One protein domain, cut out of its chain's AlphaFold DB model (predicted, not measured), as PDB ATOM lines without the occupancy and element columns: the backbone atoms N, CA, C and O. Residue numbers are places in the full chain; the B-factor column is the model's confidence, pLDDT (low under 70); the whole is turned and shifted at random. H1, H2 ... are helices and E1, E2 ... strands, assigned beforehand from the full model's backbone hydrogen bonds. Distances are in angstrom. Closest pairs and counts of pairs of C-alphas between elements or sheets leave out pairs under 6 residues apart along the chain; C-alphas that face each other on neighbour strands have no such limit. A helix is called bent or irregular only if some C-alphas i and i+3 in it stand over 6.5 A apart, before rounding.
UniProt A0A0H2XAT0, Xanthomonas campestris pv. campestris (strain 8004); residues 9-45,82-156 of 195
ATOM      1  N   ASP A   9     130.499 116.326 158.051       95.44
ATOM      2  CA  ASP A   9     129.710 117.544 157.862       95.44
ATOM      3  C   ASP A   9     129.671 118.366 159.156       95.44
ATOM      4  O   ASP A   9     129.695 119.596 159.129       95.44
ATOM      5  N   GLN A  10     129.629 117.681 160.305       96.69
ATOM      6  CA  GLN A  10     129.568 118.310 161.622       96.69
ATOM      7  C   GLN A  10     130.250 117.446 162.686       96.69
ATOM      8  O   GLN A  10     130.212 116.212 162.640       96.69
ATOM      9  N   VAL A  11     130.861 118.098 163.673       97.75
ATOM     10  CA  VAL A  11     131.491 117.456 164.829       97.75
ATOM     11  C   VAL A  11     130.840 117.948 166.105       97.75
ATOM     12  O   VAL A  11     130.832 119.141 166.386       97.75
ATOM     13  N   HIS A  12     130.345 117.024 166.917       98.50
ATOM     14  CA  HIS A  12     129.765 117.308 168.220       98.50
ATOM     15  C   HIS A  12     130.711 116.817 169.304       98.50
ATOM     16  O   HIS A  12     131.070 115.642 169.346       98.50
ATOM     17  N   VAL A  13     131.127 117.707 170.194       98.44
ATOM     18  CA  VAL A  13     132.172 117.413 171.173       98.44
ATOM     19  C   VAL A  13     131.743 117.830 172.574       98.44
ATOM     20  O   VAL A  13     131.060 118.832 172.779       98.44
ATOM     21  N   SER A  14     132.129 117.043 173.573       98.38
ATOM     22  CA  SER A  14     131.940 117.416 174.975       98.38
ATOM     23  C   SER A  14     132.733 118.669 175.343       98.38
ATOM     24  O   SER A  14     133.879 118.816 174.933       98.38
ATOM     25  N   THR A  15     132.196 119.516 176.222       98.25
ATOM     26  CA  THR A  15     132.905 120.699 176.749       98.25
ATOM     27  C   THR A  15     134.177 120.384 177.551       98.25
ATOM     28  O   THR A  15     134.959 121.291 177.816       98.25
ATOM     29  N   LEU A  16     134.420 119.126 177.942       97.31
ATOM     30  CA  LEU A  16     135.605 118.746 178.719       97.31
ATOM     31  C   LEU A  16     136.875 118.706 177.854       97.31
ATOM     32  O   LEU A  16     136.895 118.081 176.794       97.31
ATOM     33  N   GLU A  17     137.968 119.278 178.368       97.31
ATOM     34  CA  GLU A  17     139.239 119.478 177.648       97.31
ATOM     35  C   GLU A  17     139.784 118.217 176.970       97.31
ATOM     36  O   GLU A  17     140.222 118.269 175.826       97.31
ATOM     37  N   ARG A  18     139.703 117.052 177.624       95.56
ATOM     38  CA  ARG A  18     140.176 115.781 177.041       95.56
ATOM     39  C   ARG A  18     139.444 115.390 175.749       95.56
ATOM     40  O   ARG A  18     140.050 114.809 174.850       95.56
ATOM     41  N   ALA A  19     138.152 115.708 175.646       96.50
ATOM     42  CA  ALA A  19     137.367 115.440 174.444       96.50
ATOM     43  C   ALA A  19     137.677 116.475 173.360       96.50
ATOM     44  O   ALA A  19     137.869 116.105 172.207       96.50
ATOM     45  N   GLN A  20     137.826 117.745 173.746       97.38
ATOM     46  CA  GLN A  20     138.249 118.823 172.848       97.38
ATOM     47  C   GLN A  20     139.626 118.545 172.234       97.38
ATOM     48  O   GLN A  20     139.793 118.634 171.022       97.38
ATOM     49  N   ALA A  21     140.595 118.112 173.045       97.00
ATOM     50  CA  ALA A  21     141.920 117.719 172.579       97.00
ATOM     51  C   ALA A  21     141.853 116.540 171.596       97.00
ATOM     52  O   ALA A  21     142.520 116.554 170.565       97.00
ATOM     53  N   THR A  22     141.008 115.543 171.876       95.38
ATOM     54  CA  THR A  22     140.792 114.410 170.963       95.38
ATOM     55  C   THR A  22     140.189 114.871 169.634       95.38
ATOM     56  O   THR A  22     140.669 114.466 168.578       95.38
ATOM     57  N   ALA A  23     139.182 115.750 169.663       95.25
ATOM     58  CA  ALA A  23     138.583 116.310 168.454       95.25
ATOM     59  C   ALA A  23     139.610 117.111 167.638       95.25
ATOM     60  O   ALA A  23     139.699 116.922 166.431       95.25
ATOM     61  N   ALA A  24     140.437 117.930 168.294       95.19
ATOM     62  CA  ALA A  24     141.499 118.686 167.637       95.19
ATOM     63  C   ALA A  24     142.525 117.774 166.940       95.19
ATOM     64  O   ALA A  24     142.917 118.053 165.811       95.19
ATOM     65  N   ILE A  25     142.915 116.661 167.574       94.00
ATOM     66  CA  ILE A  25     143.811 115.664 166.963       94.00
ATOM     67  C   ILE A  25     143.161 115.025 165.733       94.00
ATOM     68  O   ILE A  25     143.810 114.895 164.701       94.00
ATOM     69  N   ILE A  26     141.885 114.635 165.827       91.94
ATOM     70  CA  ILE A  26     141.163 114.017 164.704       91.94
ATOM     71  C   ILE A  26     141.044 114.995 163.531       91.94
ATOM     72  O   ILE A  26     141.205 114.590 162.385       91.94
ATOM     73  N   LEU A  27     140.767 116.269 163.817       92.88
ATOM     74  CA  LEU A  27     140.508 117.294 162.808       92.88
ATOM     75  C   LEU A  27     141.764 117.945 162.225       92.88
ATOM     76  O   LEU A  27     141.641 118.674 161.247       92.88
ATOM     77  N   HIS A  28     142.952 117.668 162.774       91.62
ATOM     78  CA  HIS A  28     144.213 118.265 162.322       91.62
ATOM     79  C   HIS A  28     144.433 118.128 160.804       91.62
ATOM     80  O   HIS A  28     144.854 119.087 160.162       91.62
ATOM     81  N   ASP A  29     144.095 116.964 160.237       86.44
ATOM     82  CA  ASP A  29     144.280 116.649 158.811       86.44
ATOM     83  C   ASP A  29     142.951 116.533 158.035       86.44
ATOM     84  O   ASP A  29     142.919 116.005 156.921       86.44
ATOM     85  N   VAL A  30     141.831 116.990 158.611       88.56
ATOM     86  CA  VAL A  30     140.512 116.921 157.960       88.56
ATOM     87  C   VAL A  30     140.258 118.198 157.166       88.56
ATOM     88  O   VAL A  30     140.275 119.301 157.709       88.56
ATOM     89  N   ALA A  31     139.985 118.045 155.868       85.69
ATOM     90  CA  ALA A  31     139.627 119.140 154.977       85.69
ATOM     91  C   ALA A  31     138.439 118.746 154.072       85.69
ATOM     92  O   ALA A  31     138.460 117.648 153.505       85.69
ATOM     93  N   PRO A  32     137.438 119.629 153.877       88.81
ATOM     94  CA  PRO A  32     137.270 120.933 154.531       88.81
ATOM     95  C   PRO A  32     137.021 120.805 156.043       88.81
ATOM     96  O   PRO A  32     136.615 119.750 156.521       88.81
ATOM     97  N   MET A  33     137.288 121.880 156.796       91.25
ATOM     98  CA  MET A  33     137.044 121.896 158.241       91.25
ATOM     99  C   MET A  33     135.527 121.840 158.504       91.25
ATOM    100  O   MET A  33     134.816 122.731 158.029       91.25
ATOM    101  N   PRO A  34     135.024 120.837 159.246       94.62
ATOM    102  CA  PRO A  34     133.613 120.756 159.605       94.62
ATOM    103  C   PRO A  34     133.219 121.816 160.634       94.62
ATOM    104  O   PRO A  34     134.052 122.345 161.373       94.62
ATOM    105  N   GLU A  35     131.918 122.071 160.751       95.94
ATOM    106  CA  GLU A  35     131.382 122.830 161.878       95.94
ATOM    107  C   GLU A  35     131.574 122.034 163.181       95.94
ATOM    108  O   GLU A  35     131.193 120.865 163.266       95.94
ATOM    109  N   VAL A  36     132.151 122.665 164.208       97.56
ATOM    110  CA  VAL A  36     132.381 122.043 165.521       97.56
ATOM    111  C   VAL A  36     131.437 122.644 166.558       97.56
ATOM    112  O   VAL A  36     131.508 123.833 166.868       97.56
ATOM    113  N   VAL A  37     130.586 121.804 167.143       98.38
ATOM    114  CA  VAL A  37     129.599 122.165 168.162       98.38
ATOM    115  C   VAL A  37     129.995 121.555 169.502       98.38
ATOM    116  O   VAL A  37     130.044 120.336 169.666       98.38
ATOM    117  N   SER A  38     130.244 122.406 170.497       98.19
ATOM    118  CA  SER A  38     130.515 121.969 171.869       98.19
ATOM    119  C   SER A  38     129.223 121.890 172.681       98.19
ATOM    120  O   SER A  38     128.410 122.812 172.639       98.19
ATOM    121  N   SER A  39     129.012 120.800 173.425       98.31
ATOM    122  CA  SER A  39     127.776 120.587 174.186       98.31
ATOM    123  C   SER A  39     128.015 120.026 175.583       98.31
ATOM    124  O   SER A  39     128.703 119.018 175.775       98.31
ATOM    125  N   ALA A  40     127.366 120.652 176.570       97.69
ATOM    126  CA  ALA A  40     127.311 120.153 177.938       97.69
ATOM    127  C   ALA A  40     126.529 118.830 178.038       97.69
ATOM    128  O   ALA A  40     126.800 118.025 178.918       97.69
ATOM    129  N   ALA A  41     125.615 118.544 177.104       98.00
ATOM    130  CA  ALA A  41     124.867 117.286 177.098       98.00
ATOM    131  C   ALA A  41     125.753 116.058 176.821       98.00
ATOM    132  O   ALA A  41     125.349 114.938 177.124       98.00
ATOM    133  N   LEU A  42     126.966 116.266 176.293       98.31
ATOM    134  CA  LEU A  42     127.944 115.222 175.988       98.31
ATOM    135  C   LEU A  42     129.035 115.079 177.062       98.31
ATOM    136  O   LEU A  42     130.003 114.353 176.848       98.31
ATOM    137  N   VAL A  43     128.946 115.781 178.199       97.94
ATOM    138  CA  VAL A  43     129.927 115.631 179.292       97.94
ATOM    139  C   VAL A  43     129.831 114.266 179.950       97.94
ATOM    140  O   VAL A  43     128.761 113.666 180.002       97.94
ATOM    141  N   GLU A  44     130.964 113.778 180.449       96.19
ATOM    142  CA  GLU A  44     131.018 112.530 181.213       96.19
ATOM    143  C   GLU A  44     130.097 112.594 182.427       96.19
ATOM    144  O   GLU A  44     129.836 113.676 182.958       96.19
ATOM    145  N   ARG A  45     129.645 111.424 182.875       95.88
ATOM    146  CA  ARG A  45     128.884 111.301 184.112       95.88
ATOM    147  C   ARG A  45     129.608 111.977 185.278       95.88
ATOM    148  O   ARG A  45     130.803 111.750 185.492       95.88
ATOM    149  N   GLU A  82     125.905 112.477 189.667       95.69
ATOM    150  CA  GLU A  82     124.769 112.444 188.744       95.69
ATOM    151  C   GLU A  82     124.115 111.054 188.738       95.69
ATOM    152  O   GLU A  82     124.796 110.015 188.666       95.69
ATOM    153  N   HIS A  83     122.781 111.027 188.793       95.31
ATOM    154  CA  HIS A  83     122.028 109.787 188.626       95.31
ATOM    155  C   HIS A  83     122.199 109.272 187.200       95.31
ATOM    156  O   HIS A  83     122.288 110.045 186.246       95.31
ATOM    157  N   TRP A  84     122.252 107.951 187.038       94.88
ATOM    158  CA  TRP A  84     122.441 107.369 185.712       94.88
ATOM    159  C   TRP A  84     121.312 107.793 184.755       94.88
ATOM    160  O   TRP A  84     121.585 108.188 183.622       94.88
ATOM    161  N   MET A  85     120.062 107.821 185.238       95.50
ATOM    162  CA  MET A  85     118.912 108.272 184.446       95.50
ATOM    163  C   MET A  85     118.963 109.750 184.035       95.50
ATOM    164  O   MET A  85     118.482 110.070 182.949       95.50
ATOM    165  N   ASP A  86     119.577 110.637 184.824       96.25
ATOM    166  CA  ASP A  86     119.734 112.051 184.448       96.25
ATOM    167  C   ASP A  86     120.707 112.193 183.273       96.25
ATOM    168  O   ASP A  86     120.414 112.865 182.278       96.25
ATOM    169  N   MET A  87     121.835 111.477 183.348       96.75
ATOM    170  CA  MET A  87     122.807 111.383 182.260       96.75
ATOM    171  C   MET A  87     122.165 110.798 180.994       96.75
ATOM    172  O   MET A  87     122.351 111.331 179.894       96.75
ATOM    173  N   TYR A  88     121.405 109.711 181.142       97.00
ATOM    174  CA  TYR A  88     120.679 109.098 180.034       97.00
ATOM    175  C   TYR A  88     119.690 110.083 179.410       97.00
ATOM    176  O   TYR A  88     119.709 110.267 178.195       97.00
ATOM    177  N   ALA A  89     118.874 110.760 180.222       97.50
ATOM    178  CA  ALA A  89     117.872 111.706 179.751       97.50
ATOM    179  C   ALA A  89     118.506 112.852 178.954       97.50
ATOM    180  O   ALA A  89     118.092 113.096 177.820       97.50
ATOM    181  N   ARG A  90     119.562 113.502 179.473       97.94
ATOM    182  CA  ARG A  90     120.224 114.599 178.740       97.94
ATOM    183  C   ARG A  90     120.866 114.134 177.434       97.94
ATOM    184  O   ARG A  90     120.786 114.841 176.430       97.94
ATOM    185  N   CYS A  91     121.478 112.949 177.421       98.31
ATOM    186  CA  CYS A  91     122.097 112.399 176.219       98.31
ATOM    187  C   CYS A  91     121.034 111.988 175.190       98.31
ATOM    188  O   CYS A  91     121.185 112.275 174.003       98.31
ATOM    189  N   LYS A  92     119.928 111.380 175.638       98.12
ATOM    190  CA  LYS A  92     118.787 111.013 174.794       98.12
ATOM    191  C   LYS A  92     118.141 112.241 174.164       98.12
ATOM    192  O   LYS A  92     117.961 112.261 172.952       98.12
ATOM    193  N   THR A  93     117.860 113.282 174.947       98.62
ATOM    194  CA  THR A  93     117.324 114.541 174.414       98.62
ATOM    195  C   THR A  93     118.264 115.135 173.369       98.62
ATOM    196  O   THR A  93     117.803 115.555 172.309       98.62
ATOM    197  N   TYR A  94     119.577 115.132 173.615       98.62
ATOM    198  CA  TYR A  94     120.550 115.619 172.635       98.62
ATOM    199  C   TYR A  94     120.561 114.783 171.351       98.62
ATOM    200  O   TYR A  94     120.588 115.336 170.254       98.62
ATOM    201  N   TYR A  95     120.485 113.457 171.467       98.38
ATOM    202  CA  TYR A  95     120.360 112.586 170.306       98.38
ATOM    203  C   TYR A  95     119.095 112.906 169.498       98.38
ATOM    204  O   TYR A  95     119.193 113.178 168.309       98.38
ATOM    205  N   GLU A  96     117.925 112.940 170.132       98.31
ATOM    206  CA  GLU A  96     116.640 113.106 169.439       98.31
ATOM    207  C   GLU A  96     116.465 114.489 168.805       98.31
ATOM    208  O   GLU A  96     115.855 114.609 167.746       98.31
ATOM    209  N   THR A  97     116.991 115.535 169.445       98.38
ATOM    210  CA  THR A  97     116.790 116.925 169.003       98.38
ATOM    211  C   THR A  97     117.913 117.460 168.122       98.38
ATOM    212  O   THR A  97     117.686 118.413 167.379       98.38
ATOM    213  N   VAL A  98     119.110 116.862 168.184       98.31
ATOM    214  CA  VAL A  98     120.294 117.340 167.454       98.31
ATOM    215  C   VAL A  98     120.843 116.268 166.521       98.31
ATOM    216  O   VAL A  98     120.871 116.483 165.316       98.31
ATOM    217  N   LEU A  99     121.260 115.110 167.039       98.00
ATOM    218  CA  LEU A  99     121.997 114.124 166.233       98.00
ATOM    219  C   LEU A  99     121.106 113.384 165.222       98.00
ATOM    220  O   LEU A  99     121.481 113.245 164.061       98.00
ATOM    221  N   ALA A 100     119.919 112.938 165.634       97.31
ATOM    222  CA  ALA A 100     118.999 112.191 164.780       97.31
ATOM    223  C   ALA A 100     118.476 113.024 163.590       97.31
ATOM    224  O   ALA A 100     118.464 112.504 162.476       97.31
ATOM    225  N   PRO A 101     118.116 114.315 163.745       98.31
ATOM    226  CA  PRO A 101     117.791 115.166 162.600       98.31
ATOM    227  C   PRO A 101     118.938 115.335 161.595       98.31
ATOM    228  O   PRO A 101     118.673 115.488 160.404       98.31
ATOM    229  N   LEU A 102     120.201 115.322 162.044       97.25
ATOM    230  CA  LEU A 102     121.366 115.403 161.152       97.25
ATOM    231  C   LEU A 102     121.550 114.103 160.359       97.25
ATOM    232  O   LEU A 102     121.786 114.155 159.154       97.25
ATOM    233  N   ASP A 103     121.368 112.951 161.007       93.31
ATOM    234  CA  ASP A 103     121.382 111.641 160.344       93.31
ATOM    235  C   ASP A 103     120.259 111.518 159.298       93.31
ATOM    236  O   ASP A 103     120.496 111.105 158.165       93.31
ATOM    237  N   GLN A 104     119.052 112.005 159.613       95.81
ATOM    238  CA  GLN A 104     117.930 112.076 158.662       95.81
ATOM    239  C   GLN A 104     118.220 112.963 157.440       95.81
ATOM    240  O   GLN A 104     117.625 112.772 156.382       95.81
ATOM    241  N   GLN A 105     119.140 113.923 157.572       96.88
ATOM    242  CA  GLN A 105     119.640 114.757 156.474       96.88
ATOM    243  C   GLN A 105     120.826 114.119 155.733       96.88
ATOM    244  O   GLN A 105     121.440 114.778 154.897       96.88
ATOM    245  N   ALA A 106     121.156 112.860 156.036       94.81
ATOM    246  CA  ALA A 106     122.302 112.126 155.508       94.81
ATOM    247  C   ALA A 106     123.657 112.811 155.771       94.81
ATOM    248  O   ALA A 106     124.592 112.660 154.983       94.81
ATOM    249  N   LYS A 107     123.776 113.560 156.876       95.25
ATOM    250  CA  LYS A 107     125.043 114.179 157.282       95.25
ATOM    251  C   LYS A 107     125.955 113.171 157.975       95.25
ATOM    252  O   LYS A 107     125.535 112.412 158.846       95.25
ATOM    253  N   HIS A 108     127.242 113.231 157.657       93.75
ATOM    254  CA  HIS A 108     128.294 112.495 158.339       93.75
ATOM    255  C   HIS A 108     128.703 113.225 159.617       93.75
ATOM    256  O   HIS A 108     129.461 114.196 159.589       93.75
ATOM    257  N   VAL A 109     128.203 112.745 160.754       96.12
ATOM    258  CA  VAL A 109     128.445 113.364 162.059       96.12
ATOM    259  C   VAL A 109     129.514 112.601 162.841       96.12
ATOM    260  O   VAL A 109     129.426 111.386 163.013       96.12
ATOM    261  N   LEU A 110     130.504 113.323 163.366       96.12
ATOM    262  CA  LEU A 110     131.445 112.801 164.358       96.12
ATOM    263  C   LEU A 110     131.008 113.235 165.758       96.12
ATOM    264  O   LEU A 110     130.833 114.423 166.008       96.12
ATOM    265  N   VAL A 111     130.906 112.292 166.694       97.69
ATOM    266  CA  VAL A 111     130.666 112.599 168.112       97.69
ATOM    267  C   VAL A 111     131.906 112.243 168.929       97.69
ATOM    268  O   VAL A 111     132.325 111.088 168.958       97.69
ATOM    269  N   VAL A 112     132.488 113.227 169.615       97.38
ATOM    270  CA  VAL A 112     133.656 113.056 170.491       97.38
ATOM    271  C   VAL A 112     133.239 113.292 171.941       97.38
ATOM    272  O   VAL A 112     133.084 114.426 172.401       97.38
ATOM    273  N   ALA A 113     133.035 112.200 172.671       97.00
ATOM    274  CA  ALA A 113     132.508 112.218 174.032       97.00
ATOM    275  C   ALA A 113     133.309 111.288 174.960       97.00
ATOM    276  O   ALA A 113     134.502 111.060 174.760       97.00
ATOM    277  N   HIS A 114     132.656 110.786 176.006       95.69
ATOM    278  CA  HIS A 114     133.269 109.979 177.062       95.69
ATOM    279  C   HIS A 114     132.579 108.633 177.196       95.69
ATOM    280  O   HIS A 114     131.523 108.428 176.601       95.69
ATOM    281  N   LYS A 115     133.161 107.730 177.990       93.69
ATOM    282  CA  LYS A 115     132.750 106.326 178.037       93.69
ATOM    283  C   LYS A 115     131.239 106.182 178.236       93.69
ATOM    284  O   LYS A 115     130.590 105.590 177.381       93.69
ATOM    285  N   TYR A 116     130.676 106.756 179.301       94.81
ATOM    286  CA  TYR A 116     129.255 106.550 179.600       94.81
ATOM    287  C   TYR A 116     128.329 107.216 178.581       94.81
ATOM    288  O   TYR A 116     127.256 106.697 178.296       94.81
ATOM    289  N   ILE A 117     128.753 108.323 177.971       97.00
ATOM    290  CA  ILE A 117     127.981 108.973 176.905       97.00
ATOM    291  C   ILE A 117     127.964 108.116 175.640       97.00
ATOM    292  O   ILE A 117     126.906 107.934 175.045       97.00
ATOM    293  N   VAL A 118     129.101 107.535 175.250       96.69
ATOM    294  CA  VAL A 118     129.149 106.613 174.107       96.69
ATOM    295  C   VAL A 118     128.349 105.340 174.402       96.69
ATOM    296  O   VAL A 118     127.681 104.827 173.510       96.69
ATOM    297  N   GLU A 119     128.340 104.856 175.645       95.25
ATOM    298  CA  GLU A 119     127.503 103.717 176.037       95.25
ATOM    299  C   GLU A 119     126.003 104.031 176.003       95.25
ATOM    300  O   GLU A 119     125.225 103.194 175.551       95.25
ATOM    301  N   VAL A 120     125.579 105.236 176.401       96.31
ATOM    302  CA  VAL A 120     124.182 105.663 176.216       96.31
ATOM    303  C   VAL A 120     123.833 105.736 174.730       96.31
ATOM    304  O   VAL A 120     122.773 105.256 174.331       96.31
ATOM    305  N   LEU A 121     124.721 106.272 173.887       97.19
ATOM    306  CA  LEU A 121     124.514 106.276 172.436       97.19
ATOM    307  C   LEU A 121     124.437 104.852 171.867       97.19
ATOM    308  O   LEU A 121     123.604 104.601 171.005       97.19
ATOM    309  N   ALA A 122     125.238 103.908 172.372       96.06
ATOM    310  CA  ALA A 122     125.151 102.496 172.000       96.06
ATOM    311  C   ALA A 122     123.817 101.861 172.418       96.06
ATOM    312  O   ALA A 122     123.220 101.127 171.633       96.06
ATOM    313  N   LEU A 123     123.322 102.177 173.618       95.62
ATOM    314  CA  LEU A 123     122.022 101.718 174.103       95.62
ATOM    315  C   LEU A 123     120.885 102.219 173.196       95.62
ATOM    316  O   LEU A 123     120.054 101.427 172.749       95.62
ATOM    317  N   ILE A 124     120.904 103.517 172.864       96.56
ATOM    318  CA  ILE A 124     119.957 104.156 171.939       96.56
ATOM    319  C   ILE A 124     120.052 103.521 170.546       96.56
ATOM    320  O   ILE A 124     119.028 103.162 169.968       96.56
ATOM    321  N   ALA A 125     121.267 103.337 170.018       95.06
ATOM    322  CA  ALA A 125     121.501 102.734 168.706       95.06
ATOM    323  C   ALA A 125     120.936 101.315 168.603       95.06
ATOM    324  O   ALA A 125     120.433 100.918 167.551       95.06
ATOM    325  N   SER A 126     121.009 100.557 169.696       94.62
ATOM    326  CA  SER A 126     120.480  99.198 169.795       94.62
ATOM    327  C   SER A 126     118.984  99.130 170.105       94.62
ATOM    328  O   SER A 126     118.432  98.034 170.091       94.62
ATOM    329  N   GLY A 127     118.325 100.260 170.381       94.50
ATOM    330  CA  GLY A 127     116.911 100.294 170.755       94.50
ATOM    331  C   GLY A 127     116.611  99.597 172.086       94.50
ATOM    332  O   GLY A 127     115.479  99.165 172.301       94.50
ATOM    333  N   LEU A 128     117.613  99.460 172.957       92.88
ATOM    334  CA  LEU A 128     117.452  98.819 174.258       92.88
ATOM    335  C   LEU A 128     116.911  99.817 175.292       92.88
ATOM    336  O   LEU A 128     117.275 100.997 175.267       92.88
ATOM    337  N   PRO A 129     116.064  99.368 176.230       93.31
ATOM    338  CA  PRO A 129     115.618 100.216 177.323       93.31
ATOM    339  C   PRO A 129     116.754 100.458 178.341       93.31
ATOM    340  O   PRO A 129     117.619  99.599 178.514       93.31
ATOM    341  N   PRO A 130     116.722 101.575 179.096       92.06
ATOM    342  CA  PRO A 130     117.632 101.858 180.217       92.06
ATOM    343  C   PRO A 130     117.866 100.700 181.184       92.06
ATOM    344  O   PRO A 130     118.983 100.489 181.640       92.06
ATOM    345  N   ALA A 131     116.815  99.930 181.472       89.81
ATOM    346  CA  ALA A 131     116.870  98.796 182.388       89.81
ATOM    347  C   ALA A 131     117.755  97.637 181.885       89.81
ATOM    348  O   ALA A 131     118.154  96.791 182.677       89.81
ATOM    349  N   GLU A 132     118.058  97.590 180.586       88.75
ATOM    350  CA  GLU A 132     118.946  96.593 179.976       88.75
ATOM    351  C   GLU A 132     120.396  97.084 179.846       88.75
ATOM    352  O   GLU A 132     121.244  96.382 179.289       88.75
ATOM    353  N   TYR A 133     120.709  98.278 180.358       90.38
ATOM    354  CA  TYR A 133     122.073  98.783 180.355       90.38
ATOM    355  C   TYR A 133     123.018  97.875 181.157       90.38
ATOM    356  O   TYR A 133     122.740  97.461 182.281       90.38
ATOM    357  N   ILE A 134     124.183  97.620 180.564       88.38
ATOM    358  CA  ILE A 134     125.342  96.987 181.189       88.38
ATOM    359  C   ILE A 134     126.609  97.716 180.726       88.38
ATOM    360  O   ILE A 134     126.590  98.422 179.720       88.38
ATOM    361  N   ASP A 135     127.738  97.500 181.406       87.69
ATOM    362  CA  ASP A 135     129.049  97.947 180.906       87.69
ATOM    363  C   ASP A 135     129.365  97.227 179.578       87.69
ATOM    364  O   ASP A 135     129.734  96.050 179.571       87.69
ATOM    365  N   PHE A 136     129.215  97.914 178.443       87.25
ATOM    366  CA  PHE A 136     129.452  97.335 177.112       87.25
ATOM    367  C   PHE A 136     130.944  97.148 176.796       87.25
ATOM    368  O   PHE A 136     131.294  96.664 175.719       87.25
ATOM    369  N   ARG A 137     131.843  97.535 177.719       85.06
ATOM    370  CA  ARG A 137     133.306  97.426 177.588       85.06
ATOM    371  C   ARG A 137     133.815  97.972 176.250       85.06
ATOM    372  O   ARG A 137     134.633  97.343 175.574       85.06
ATOM    373  N   LEU A 138     133.325  99.154 175.877       88.38
ATOM    374  CA  LEU A 138     133.720  99.818 174.639       88.38
ATOM    375  C   LEU A 138     135.245 100.043 174.591       88.38
ATOM    376  O   LEU A 138     135.850 100.401 175.608       88.38
ATOM    377  N   PRO A 139     135.890  99.847 173.426       86.56
ATOM    378  CA  PRO A 139     137.322 100.064 173.283       86.56
ATOM    379  C   PRO A 139     137.666 101.551 173.408       86.56
ATOM    380  O   PRO A 139     137.067 102.405 172.755       86.56
ATOM    381  N   ASN A 140     138.692 101.860 174.198       81.06
ATOM    382  CA  ASN A 140     139.213 103.221 174.292       81.06
ATOM    383  C   ASN A 140     139.936 103.624 172.999       81.06
ATOM    384  O   ASN A 140     140.610 102.805 172.374       81.06
ATOM    385  N   SER A 141     139.841 104.908 172.639       80.56
ATOM    386  CA  SER A 141     140.630 105.536 171.564       80.56
ATOM    387  C   SER A 141     140.468 104.911 170.169       80.56
ATOM    388  O   SER A 141     141.302 105.133 169.293       80.56
ATOM    389  N   ARG A 142     139.389 104.154 169.937       89.50
ATOM    390  CA  ARG A 142     139.014 103.628 168.623       89.50
ATOM    391  C   ARG A 142     137.730 104.319 168.152       89.50
ATOM    392  O   ARG A 142     136.735 104.245 168.870       89.50
ATOM    393  N   PRO A 143     137.711 104.931 166.955       90.69
ATOM    394  CA  PRO A 143     136.467 105.385 166.341       90.69
ATOM    395  C   PRO A 143     135.518 104.204 166.115       90.69
ATOM    396  O   PRO A 143     135.943 103.156 165.622       90.69
ATOM    397  N   LEU A 144     134.248 104.379 166.475       93.50
ATOM    398  CA  LEU A 144     133.194 103.383 166.302       93.50
ATOM    399  C   LEU A 144     132.092 103.983 165.436       93.50
ATOM    400  O   LEU A 144     131.585 105.067 165.721       93.50
ATOM    401  N   SER A 145     131.726 103.266 164.382       94.56
ATOM    402  CA  SER A 145     130.525 103.546 163.600       94.56
ATOM    403  C   SER A 145     129.255 103.185 164.375       94.56
ATOM    404  O   SER A 145     129.276 102.371 165.301       94.56
ATOM    405  N   TRP A 146     128.119 103.739 163.950       94.12
ATOM    406  CA  TRP A 146     126.808 103.423 164.523       94.12
ATOM    407  C   TRP A 146     126.477 101.920 164.476       94.12
ATOM    408  O   TRP A 146     125.938 101.356 165.427       94.12
ATOM    409  N   ASP A 147     126.857 101.235 163.395       93.75
ATOM    410  CA  ASP A 147     126.677  99.786 163.263       93.75
ATOM    411  C   ASP A 147     127.586  98.984 164.195       93.75
ATOM    412  O   ASP A 147     127.149  97.979 164.760       93.75
ATOM    413  N   GLU A 148     128.829  99.423 164.401       94.06
ATOM    414  CA  GLU A 148     129.723  98.787 165.370       94.06
ATOM    415  C   GLU A 148     129.205  98.944 166.801       94.06
ATOM    416  O   GLU A 148     129.291  97.981 167.562       94.06
ATOM    417  N   LEU A 149     128.619 100.095 167.161       93.81
ATOM    418  CA  LEU A 149     127.973 100.268 168.468       93.81
ATOM    419  C   LEU A 149     126.876  99.216 168.672       93.81
ATOM    420  O   LEU A 149     126.912  98.484 169.660       93.81
ATOM    421  N   LYS A 150     125.975  99.047 167.693       93.25
ATOM    422  CA  LYS A 150     124.919  98.020 167.744       93.25
ATOM    423  C   LYS A 150     125.480  96.606 167.911       93.25
ATOM    424  O   LYS A 150     124.963  95.817 168.702       93.25
ATOM    425  N   GLN A 151     126.539  96.279 167.171       91.50
ATOM    426  CA  GLN A 151     127.179  94.962 167.233       91.50
ATOM    427  C   GLN A 151     127.866  94.701 168.579       91.50
ATOM    428  O   GLN A 151     127.824  93.572 169.067       91.50
ATOM    429  N   LEU A 152     128.507  95.710 169.173       89.62
ATOM    430  CA  LEU A 152     129.166  95.588 170.476       89.62
ATOM    431  C   LEU A 152     128.146  95.364 171.591       89.62
ATOM    432  O   LEU A 152     128.329  94.456 172.402       89.62
ATOM    433  N   THR A 153     127.040  96.108 171.577       88.62
ATOM    434  CA  THR A 153     125.925  95.900 172.506       88.62
ATOM    435  C   THR A 153     125.399  94.466 172.424       88.62
ATOM    436  O   THR A 153     125.323  93.780 173.439       88.62
ATOM    437  N   ALA A 154     125.146  93.951 171.214       86.06
ATOM    438  CA  ALA A 154     124.634  92.591 171.011       86.06
ATOM    439  C   ALA A 154     125.597  91.473 171.464       86.06
ATOM    440  O   ALA A 154     125.170  90.351 171.723       86.06
ATOM    441  N   ARG A 155     126.904  91.755 171.536       83.12
ATOM    442  CA  ARG A 155     127.934  90.807 171.999       83.12
ATOM    443  C   ARG A 155     128.234  90.923 173.491       83.12
ATOM    444  O   ARG A 155     128.967  90.090 174.025       83.12
ATOM    445  N   SER A 156     127.723  91.957 174.148       82.94
ATOM    446  CA  SER A 156     127.999  92.217 175.555       82.94
ATOM    447  C   SER A 156     127.199  91.270 176.449       82.94
ATOM    448  O   SER A 156     126.077  90.885 176.134       82.94
TER     449      SER A 156
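AT A GLANCE: This is residues 9 to 45 and 82 to 156 of the 195 residues of a protein of Xanthomonas campestris pv. campestris (strain 8004) (UniProt A0A0H2XAT0). A small parallel sheet, E2 E1 E3, is sandwiched between H1 on one face and the long H2 on the other, while H3 and then H4 extend the body beyond the E3 edge. The long stretch 126 to 145 loops from H3 round to H4. The printed part has 112 residues, with four named helices and three named strands in the order E1 H1 E2 H2 E3 H3 H4, class mixed. It is compact, with a radius of gyration of the C-alphas of 13.6 A and spans of 40 by 28 by 27 A.

IN THESE COORDINATES: E1, residues 10 to 14, measures 13.6 A and begins at C-alpha 10 (129.568, 118.310, 161.622). E2 is 35 to 39, 13.0 A; E3 is 109 to 112, 9.9 A. H1 is 17 to 27, 15.1 A; H2 is 84 to 104, 27.8 A, kinked by 37 degrees near residue 95 and only just irregular, C-alphas 97 and 100 being 6.7 A apart. H3 is 115 to 125, 15.1 A; H4 is 146 to 155, 14.7 A, ending at C-alpha 155 (127.934, 90.807, 171.999).

HOW THE PARTS SIT: N 12 and O 110 of E1 and E3 are 2.8 A apart; N 37 and O 11 of E2 and E1, 2.8 A. E1, H1 and E2 form a strand-helix-strand unit, parallel neighbour strands joined through a helix, its crossover right-handed. H1 and H2 are on opposite faces, three layers. H1's height over the sheet is 8.6 A. H3 only grazes the sheet. H2 touches H3 with residues 87 to 95 alone, closest C-alphas Tyr 88 and Val 120, 6.2 A, at a steep tilt of 57 degrees. H3 touches H4, closest C-alphas Ala 122 and Leu 149, 5.0 A, about perpendicular at 86 degrees. Every O i to N i+4 pair is within hydrogen-bond range in H1, H3 and H4, and 14 of 17 in H2.

THE WHOLE: The farthest C-alphas, Ala 31 and Ala 131, are 41.0 A apart. Residues 46 to 81 are not printed; C-alphas 45 and 82 are 6.3 A apart. The link H3 to H4 is long. No printed residue is under 70 in pLDDT.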